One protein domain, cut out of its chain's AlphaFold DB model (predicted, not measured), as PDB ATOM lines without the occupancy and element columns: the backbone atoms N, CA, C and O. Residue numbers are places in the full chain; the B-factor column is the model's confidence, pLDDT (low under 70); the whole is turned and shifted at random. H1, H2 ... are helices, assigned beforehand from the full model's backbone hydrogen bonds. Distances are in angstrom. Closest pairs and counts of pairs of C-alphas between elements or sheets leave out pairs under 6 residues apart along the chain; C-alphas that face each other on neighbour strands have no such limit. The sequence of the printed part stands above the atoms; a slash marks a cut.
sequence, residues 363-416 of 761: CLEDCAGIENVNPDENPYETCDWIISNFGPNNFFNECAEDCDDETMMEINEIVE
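What this domain is: This is residues 363 to 416 of the 761 residues of the protein "Dockerin domain-containing protein" of Candidatus Marinimicrobia bacterium (UniProt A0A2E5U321). Two short helices, H1 and H2, meet near their later ends as a wide V, and two long stretches with no named element, residues 363 to 378 and 391 to 404, make up the rest of a rounded body. The first stretch leads into H1, and the second loops from the end of H1 to the start of H2, passing near the first printed residues on its way. The printed part has 54 residues with two named helices, H1 then H2, and no named strand; its class is all helix, with 24 of the 54 residues in named elements. It is compact, with a radius of gyration of the C-alphas of 10.5 A, and spans 28 by 22 by 20 A.

Where its parts are: H1 is residues 379 to 390, 15.8 A from first to last C-alpha; it begins with C-alpha 379 at (-15.313, -54.553, 14.376). H2 is residues 405 to 416, 16.7 A long in the same measure; its C-alpha 405 is at (-18.362, -35.769, 29.945) and its C-alpha 416 at (-17.023, -40.681, 14.022).

How they stand to each other: H1 and H2 touch, H2 with residues 411 to 415 alone. The closest C-alphas of the two are those of Ile 387 and Val 415, 6.2 A apart. They run opposite ways at a steep tilt of 55 degrees, with 13.3 A between their centres. In H1 and H2, every O i to N i+4 pair is within hydrogen-bond range.

The domain as a whole: The two C-alphas farthest apart are those of Glu 377 and Asp 405, 28.2 A. The printed part has no cut, and the 14 residues between H1 and H2 are a long link. The mean pLDDT of the printed part is 77.4; residues 391 to 397 and 405 to 406 are under 70.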
ATOM      1  N   CYS A 363     -19.995 -47.230  32.878       80.88
ATOM      2  CA  CYS A 363     -21.227 -46.511  32.565       80.88
ATOM      3  C   CYS A 363     -21.984 -47.050  31.332       80.88
ATOM      4  O   CYS A 363     -23.155 -46.738  31.157       80.88
ATOM      5  N   LEU A 364     -21.355 -47.879  30.485       81.00
ATOM      6  CA  LEU A 364     -21.981 -48.515  29.319       81.00
ATOM      7  C   LEU A 364     -22.472 -49.941  29.591       81.00
ATOM      8  O   LEU A 364     -23.080 -50.556  28.708       81.00
ATOM      9  N   GLU A 365     -22.243 -50.494  30.785       80.38
ATOM     10  CA  GLU A 365     -22.677 -51.859  31.111       80.38
ATOM     11  C   GLU A 365     -24.205 -52.026  31.066       80.38
ATOM     12  O   GLU A 365     -24.714 -53.114  30.770       80.38
ATOM     13  N   ASP A 366     -24.947 -50.941  31.283       79.00
ATOM     14  CA  ASP A 366     -26.407 -50.923  31.203       79.00
ATOM     15  C   ASP A 366     -26.936 -50.860  29.755       79.00
ATOM     16  O   ASP A 366     -28.138 -51.043  29.503       79.00
ATOM     17  N   CYS A 367     -26.053 -50.682  28.767       83.56
ATOM     18  CA  CYS A 367     -26.425 -50.625  27.360       83.56
ATOM     19  C   CYS A 367     -26.766 -52.000  26.791       83.56
ATOM     20  O   CYS A 367     -25.956 -52.919  26.688       83.56
ATOM     21  N   ALA A 368     -28.009 -52.144  26.332       82.25
ATOM     22  CA  ALA A 368     -28.511 -53.416  25.839       82.25
ATOM     23  C   ALA A 368     -27.675 -53.965  24.665       82.25
ATOM     24  O   ALA A 368     -27.639 -53.401  23.568       82.25
ATOM     25  N   GLY A 369     -27.098 -55.150  24.864       80.31
ATOM     26  CA  GLY A 369     -26.342 -55.860  23.842       80.31
ATOM     27  C   GLY A 369     -24.837 -55.623  23.894       80.31
ATOM     28  O   GLY A 369     -24.158 -56.309  23.127       80.31
ATOM     29  N   ILE A 370     -24.338 -54.750  24.785       81.94
ATOM     30  CA  ILE A 370     -22.901 -54.520  25.010       81.94
ATOM     31  C   ILE A 370     -22.161 -55.830  25.304       81.94
ATOM     32  O   ILE A 370     -21.058 -56.053  24.823       81.94
ATOM     33  N   GLU A 371     -22.821 -56.788  25.959       75.69
ATOM     34  CA  GLU A 371     -22.252 -58.092  26.298       75.69
ATOM     35  C   GLU A 371     -21.938 -58.990  25.083       75.69
ATOM     36  O   GLU A 371     -21.367 -60.070  25.233       75.69
ATOM     37  N   ASN A 372     -22.366 -58.586  23.883       78.38
ATOM     38  CA  ASN A 372     -22.085 -59.277  22.622       78.38
ATOM     39  C   ASN A 372     -21.225 -58.432  21.671       78.38
ATOM     40  O   ASN A 372     -21.054 -58.818  20.514       78.38
ATOM     41  N   VAL A 373     -20.741 -57.281  22.136       81.88
ATOM     42  CA  VAL A 373     -19.875 -56.379  21.385       81.88
ATOM     43  C   VAL A 373     -18.436 -56.755  21.691       81.88
ATOM     44  O   VAL A 373     -18.042 -56.846  22.849       81.88
ATOM     45  N   ASN A 374     -17.661 -57.031  20.648       80.50
ATOM     46  CA  ASN A 374     -16.239 -57.301  20.781       80.50
ATOM     47  C   ASN A 374     -15.522 -56.741  19.537       80.50
ATOM     48  O   ASN A 374     -15.704 -57.296  18.443       80.50
ATOM     49  N   PRO A 375     -14.767 -55.633  19.679       79.12
ATOM     50  CA  PRO A 375     -14.067 -54.992  18.566       79.12
ATOM     51  C   PRO A 375     -13.068 -55.926  17.868       79.12
ATOM     52  O   PRO A 375     -13.059 -55.964  16.638       79.12
ATOM     53  N   ASP A 376     -12.345 -56.766  18.611       76.81
ATOM     54  CA  ASP A 376     -11.363 -57.714  18.061       76.81
ATOM     55  C   ASP A 376     -11.993 -58.865  17.262       76.81
ATOM     56  O   ASP A 376     -11.411 -59.395  16.308       76.81
ATOM     57  N   GLU A 377     -13.184 -59.324  17.665       81.06
ATOM     58  CA  GLU A 377     -13.863 -60.431  16.991       81.06
ATOM     59  C   GLU A 377     -14.602 -59.974  15.729       81.06
ATOM     60  O   GLU A 377     -14.599 -60.692  14.714       81.06
ATOM     61  N   ASN A 378     -15.287 -58.830  15.791       82.50
ATOM     62  CA  ASN A 378     -16.083 -58.320  14.679       82.50
ATOM     63  C   ASN A 378     -16.264 -56.791  14.739       82.50
ATOM     64  O   ASN A 378     -17.336 -56.314  15.130       82.50
ATOM     65  N   PRO A 379     -15.293 -56.009  14.238       84.00
ATOM     66  CA  PRO A 379     -15.313 -54.553  14.376       84.00
ATOM     67  C   PRO A 379     -16.447 -53.891  13.578       84.00
ATOM     68  O   PRO A 379     -16.938 -52.828  13.940       84.00
ATOM     69  N   TYR A 380     -16.951 -54.544  12.526       86.12
ATOM     70  CA  TYR A 380     -18.135 -54.067  11.805       86.12
ATOM     71  C   TYR A 380     -19.411 -54.169  12.646       86.12
ATOM     72  O   TYR A 380     -20.266 -53.295  12.564       86.12
ATOM     73  N   GLU A 381     -19.566 -55.245  13.422       86.94
ATOM     74  CA  GLU A 381     -20.729 -55.424  14.298       86.94
ATOM     75  C   GLU A 381     -20.633 -54.517  15.527       86.94
ATOM     76  O   GLU A 381     -21.651 -53.964  15.940       86.94
ATOM     77  N   THR A 382     -19.417 -54.288  16.026       88.56
ATOM     78  CA  THR A 382     -19.132 -53.275  17.046       88.56
ATOM     79  C   THR A 382     -19.512 -51.880  16.561       88.56
ATOM     80  O   THR A 382     -20.346 -51.236  17.190       88.56
ATOM     81  N   CYS A 383     -19.026 -51.441  15.396       89.69
ATOM     82  CA  CYS A 383     -19.403 -50.136  14.856       89.69
ATOM     83  C   CYS A 383     -20.899 -50.017  14.553       89.69
ATOM     84  O   CYS A 383     -21.507 -48.996  14.859       89.69
ATOM     85  N   ASP A 384     -21.534 -51.059  14.007       88.38
ATOM     86  CA  ASP A 384     -22.987 -51.056  13.806       88.38
ATOM     87  C   ASP A 384     -23.740 -50.887  15.141       88.38
ATOM     88  O   ASP A 384     -24.768 -50.202  15.184       88.38
ATOM     89  N   TRP A 385     -23.254 -51.498  16.230       89.31
ATOM     90  CA  TRP A 385     -23.831 -51.354  17.567       89.31
ATOM     91  C   TRP A 385     -23.617 -49.947  18.135       89.31
ATOM     92  O   TRP A 385     -24.590 -49.349  18.599       89.31
ATOM     93  N   ILE A 386     -22.406 -49.391  18.024       87.06
ATOM     94  CA  ILE A 386     -22.071 -48.031  18.475       87.06
ATOM     95  C   ILE A 386     -22.943 -47.008  17.744       87.06
ATOM     96  O   ILE A 386     -23.673 -46.258  18.381       87.06
ATOM     97  N   ILE A 387     -23.012 -47.058  16.411       85.88
ATOM     98  CA  ILE A 387     -23.861 -46.146  15.628       85.88
ATOM     99  C   ILE A 387     -25.350 -46.307  15.957       85.88
ATOM    100  O   ILE A 387     -26.117 -45.340  15.932       85.88
ATOM    101  N   SER A 388     -25.791 -47.528  16.261       85.06
ATOM    102  CA  SER A 388     -27.189 -47.780  16.613       85.06
ATOM    103  C   SER A 388     -27.564 -47.238  17.989       85.06
ATOM    104  O   SER A 388     -28.742 -46.946  18.197       85.06
ATOM    105  N   ASN A 389     -26.608 -47.120  18.911       82.56
ATOM    106  CA  ASN A 389     -26.851 -46.653  20.272       82.56
ATOM    107  C   ASN A 389     -26.478 -45.185  20.482       82.56
ATOM    108  O   ASN A 389     -27.198 -44.547  21.230       82.56
ATOM    109  N   PHE A 390     -25.453 -44.671  19.801       84.69
ATOM    110  CA  PHE A 390     -24.851 -43.347  20.026       84.69
ATOM    111  C   PHE A 390     -24.712 -42.510  18.744       84.69
ATOM    112  O   PHE A 390     -24.168 -41.415  18.755       84.69
ATOM    113  N   GLY A 391     -25.203 -42.997  17.599       69.75
ATOM    114  CA  GLY A 391     -25.183 -42.217  16.358       69.75
ATOM    115  C   GLY A 391     -26.144 -41.006  16.372       69.75
ATOM    116  O   GLY A 391     -26.957 -40.864  17.282       69.75
ATOM    117  N   PRO A 392     -26.210 -40.201  15.289       58.41
ATOM    118  CA  PRO A 392     -26.912 -38.915  15.175       58.41
ATOM    119  C   PRO A 392     -28.427 -38.973  15.389       58.41
ATOM    120  O   PRO A 392     -29.105 -37.955  15.336       58.41
ATOM    121  N   ASN A 393     -28.992 -40.173  15.537       56.56
ATOM    122  CA  ASN A 393     -30.414 -40.376  15.803       56.56
ATOM    123  C   ASN A 393     -30.698 -40.876  17.232       56.56
ATOM    124  O   ASN A 393     -31.871 -41.062  17.541       56.56
ATOM    125  N   ASN A 394     -29.669 -41.119  18.053       61.00
ATOM    126  CA  ASN A 394     -29.732 -41.629  19.428       61.00
ATOM    127  C   ASN A 394     -28.614 -40.997  20.294       61.00
ATOM    128  O   ASN A 394     -27.972 -41.687  21.074       61.00
ATOM    129  N   PHE A 395     -28.373 -39.693  20.129       50.47
ATOM    130  CA  PHE A 395     -27.254 -38.968  20.754       50.47
ATOM    131  C   PHE A 395     -27.251 -39.051  22.296       50.47
ATOM    132  O   PHE A 395     -26.194 -39.165  22.899       50.47
ATOM    133  N   PHE A 396     -28.431 -39.128  22.921       55.97
ATOM    134  CA  PHE A 396     -28.582 -39.508  24.327       55.97
ATOM    135  C   PHE A 396     -29.276 -40.863  24.417       55.97
ATOM    136  O   PHE A 396     -30.498 -40.976  24.255       55.97
ATOM    137  N   ASN A 397     -28.490 -41.914  24.634       67.00
ATOM    138  CA  ASN A 397     -29.033 -43.212  24.994       67.00
ATOM    139  C   ASN A 397     -29.228 -43.252  26.508       67.00
ATOM    140  O   ASN A 397     -28.271 -43.024  27.238       67.00
ATOM    141  N   GLU A 398     -30.434 -43.596  26.972       73.81
ATOM    142  CA  GLU A 398     -30.753 -43.725  28.408       73.81
ATOM    143  C   GLU A 398     -29.762 -44.647  29.150       73.81
ATOM    144  O   GLU A 398     -29.630 -44.570  30.363       73.81
ATOM    145  N   CYS A 399     -29.078 -45.545  28.433       79.38
ATOM    146  CA  CYS A 399     -28.094 -46.447  29.020       79.38
ATOM    147  C   CYS A 399     -26.717 -45.830  29.309       79.38
ATOM    148  O   CYS A 399     -25.910 -46.518  29.914       79.38
ATOM    149  N   ALA A 400     -26.448 -44.601  28.859       77.50
ATOM    150  CA  ALA A 400     -25.186 -43.884  29.067       77.50
ATOM    151  C   ALA A 400     -25.383 -42.584  29.871       77.50
ATOM    152  O   ALA A 400     -24.514 -41.722  29.880       77.50
ATOM    153  N   GLU A 401     -26.530 -42.432  30.550       77.25
ATOM    154  CA  GLU A 401     -26.795 -41.290  31.444       77.25
ATOM    155  C   GLU A 401     -25.812 -41.227  32.623       77.25
ATOM    156  O   GLU A 401     -25.579 -40.151  33.166       77.25
ATOM    157  N   ASP A 402     -25.231 -42.370  32.996       77.88
ATOM    158  CA  ASP A 402     -24.258 -42.485  34.081       77.88
ATOM    159  C   ASP A 402     -22.803 -42.249  33.610       77.88
ATOM    160  O   ASP A 402     -21.873 -42.420  34.397       77.88
ATOM    161  N   CYS A 403     -22.584 -41.888  32.336       80.00
ATOM    162  CA  CYS A 403     -21.258 -41.554  31.810       80.00
ATOM    163  C   CYS A 403     -20.915 -40.082  32.073       80.00
ATOM    164  O   CYS A 403     -21.759 -39.202  31.903       80.00
ATOM    165  N   ASP A 404     -19.669 -39.813  32.463       74.44
ATOM    166  CA  ASP A 404     -19.155 -38.448  32.573       74.44
ATOM    167  C   ASP A 404     -18.802 -37.845  31.202       74.44
ATOM    168  O   ASP A 404     -18.729 -38.540  30.184       74.44
ATOM    169  N   ASP A 405     -18.603 -36.526  31.178       69.00
ATOM    170  CA  ASP A 405     -18.362 -35.769  29.945       69.00
ATOM    171  C   ASP A 405     -17.080 -36.212  29.217       69.00
ATOM    172  O   ASP A 405     -17.030 -36.178  27.989       69.00
ATOM    173  N   GLU A 406     -16.057 -36.656  29.958       69.69
ATOM    174  CA  GLU A 406     -14.783 -37.149  29.413       69.69
ATOM    175  C   GLU A 406     -14.995 -38.477  28.673       69.69
ATOM    176  O   GLU A 406     -14.680 -38.586  27.489       69.69
ATOM    177  N   THR A 407     -15.668 -39.437  29.311       75.50
ATOM    178  CA  THR A 407     -16.029 -40.722  28.695       75.50
ATOM    179  C   THR A 407     -16.958 -40.524  27.494       75.50
ATOM    180  O   THR A 407     -16.844 -41.206  26.474       75.50
ATOM    181  N   MET A 408     -17.893 -39.574  27.577       76.00
ATOM    182  CA  MET A 408     -18.791 -39.256  26.464       76.00
ATOM    183  C   MET A 408     -18.057 -38.624  25.277       76.00
ATOM    184  O   MET A 408     -18.446 -38.858  24.131       76.00
ATOM    185  N   MET A 409     -16.991 -37.861  25.523       70.88
ATOM    186  CA  MET A 409     -16.127 -37.318  24.475       70.88
ATOM    187  C   MET A 409     -15.390 -38.437  23.727       70.88
ATOM    188  O   MET A 409     -15.431 -38.466  22.497       70.88
ATOM    189  N   GLU A 410     -14.839 -39.414  24.452       71.12
ATOM    190  CA  GLU A 410     -14.191 -40.601  23.869       71.12
ATOM    191  C   GLU A 410     -15.177 -41.448  23.041       71.12
ATOM    192  O   GLU A 410     -14.885 -41.880  21.924       71.12
ATOM    193  N   ILE A 411     -16.401 -41.652  23.543       78.62
ATOM    194  CA  ILE A 411     -17.447 -42.376  22.802       78.62
ATOM    195  C   ILE A 411     -17.798 -41.646  21.499       78.62
ATOM    196  O   ILE A 411     -17.995 -42.295  20.467       78.62
ATOM    197  N   ASN A 412     -17.882 -40.313  21.526       75.12
ATOM    198  CA  ASN A 412     -18.193 -39.509  20.344       75.12
ATOM    199  C   ASN A 412     -17.101 -39.610  19.272       75.12
ATOM    200  O   ASN A 412     -17.427 -39.751  18.093       75.12
ATOM    201  N   GLU A 413     -15.829 -39.636  19.664       74.44
ATOM    202  CA  GLU A 413     -14.711 -39.868  18.745       74.44
ATOM    203  C   GLU A 413     -14.839 -41.232  18.041       74.44
ATOM    204  O   GLU A 413     -14.796 -41.335  16.809       74.44
ATOM    205  N   ILE A 414     -15.137 -42.290  18.801       80.38
ATOM    206  CA  ILE A 414     -15.343 -43.637  18.251       80.38
ATOM    207  C   ILE A 414     -16.568 -43.684  17.317       80.38
ATOM    208  O   ILE A 414     -16.570 -44.399  16.305       80.38
ATOM    209  N   VAL A 415     -17.624 -42.918  17.611       80.56
ATOM    210  CA  VAL A 415     -18.796 -42.787  16.732       80.56
ATOM    211  C   VAL A 415     -18.383 -42.249  15.358       80.56
ATOM    212  O   VAL A 415     -18.825 -42.800  14.343       80.56
ATOM    213  N   GLU A 416     -17.517 -41.238  15.289       77.19
ATOM    214  CA  GLU A 416     -17.023 -40.681  14.022       77.19
ATOM    215  C   GLU A 416     -16.218 -41.702  13.210       77.19
ATOM    216  O   GLU A 416     -16.515 -41.937  12.027       77.19
TER     217      GLU A 416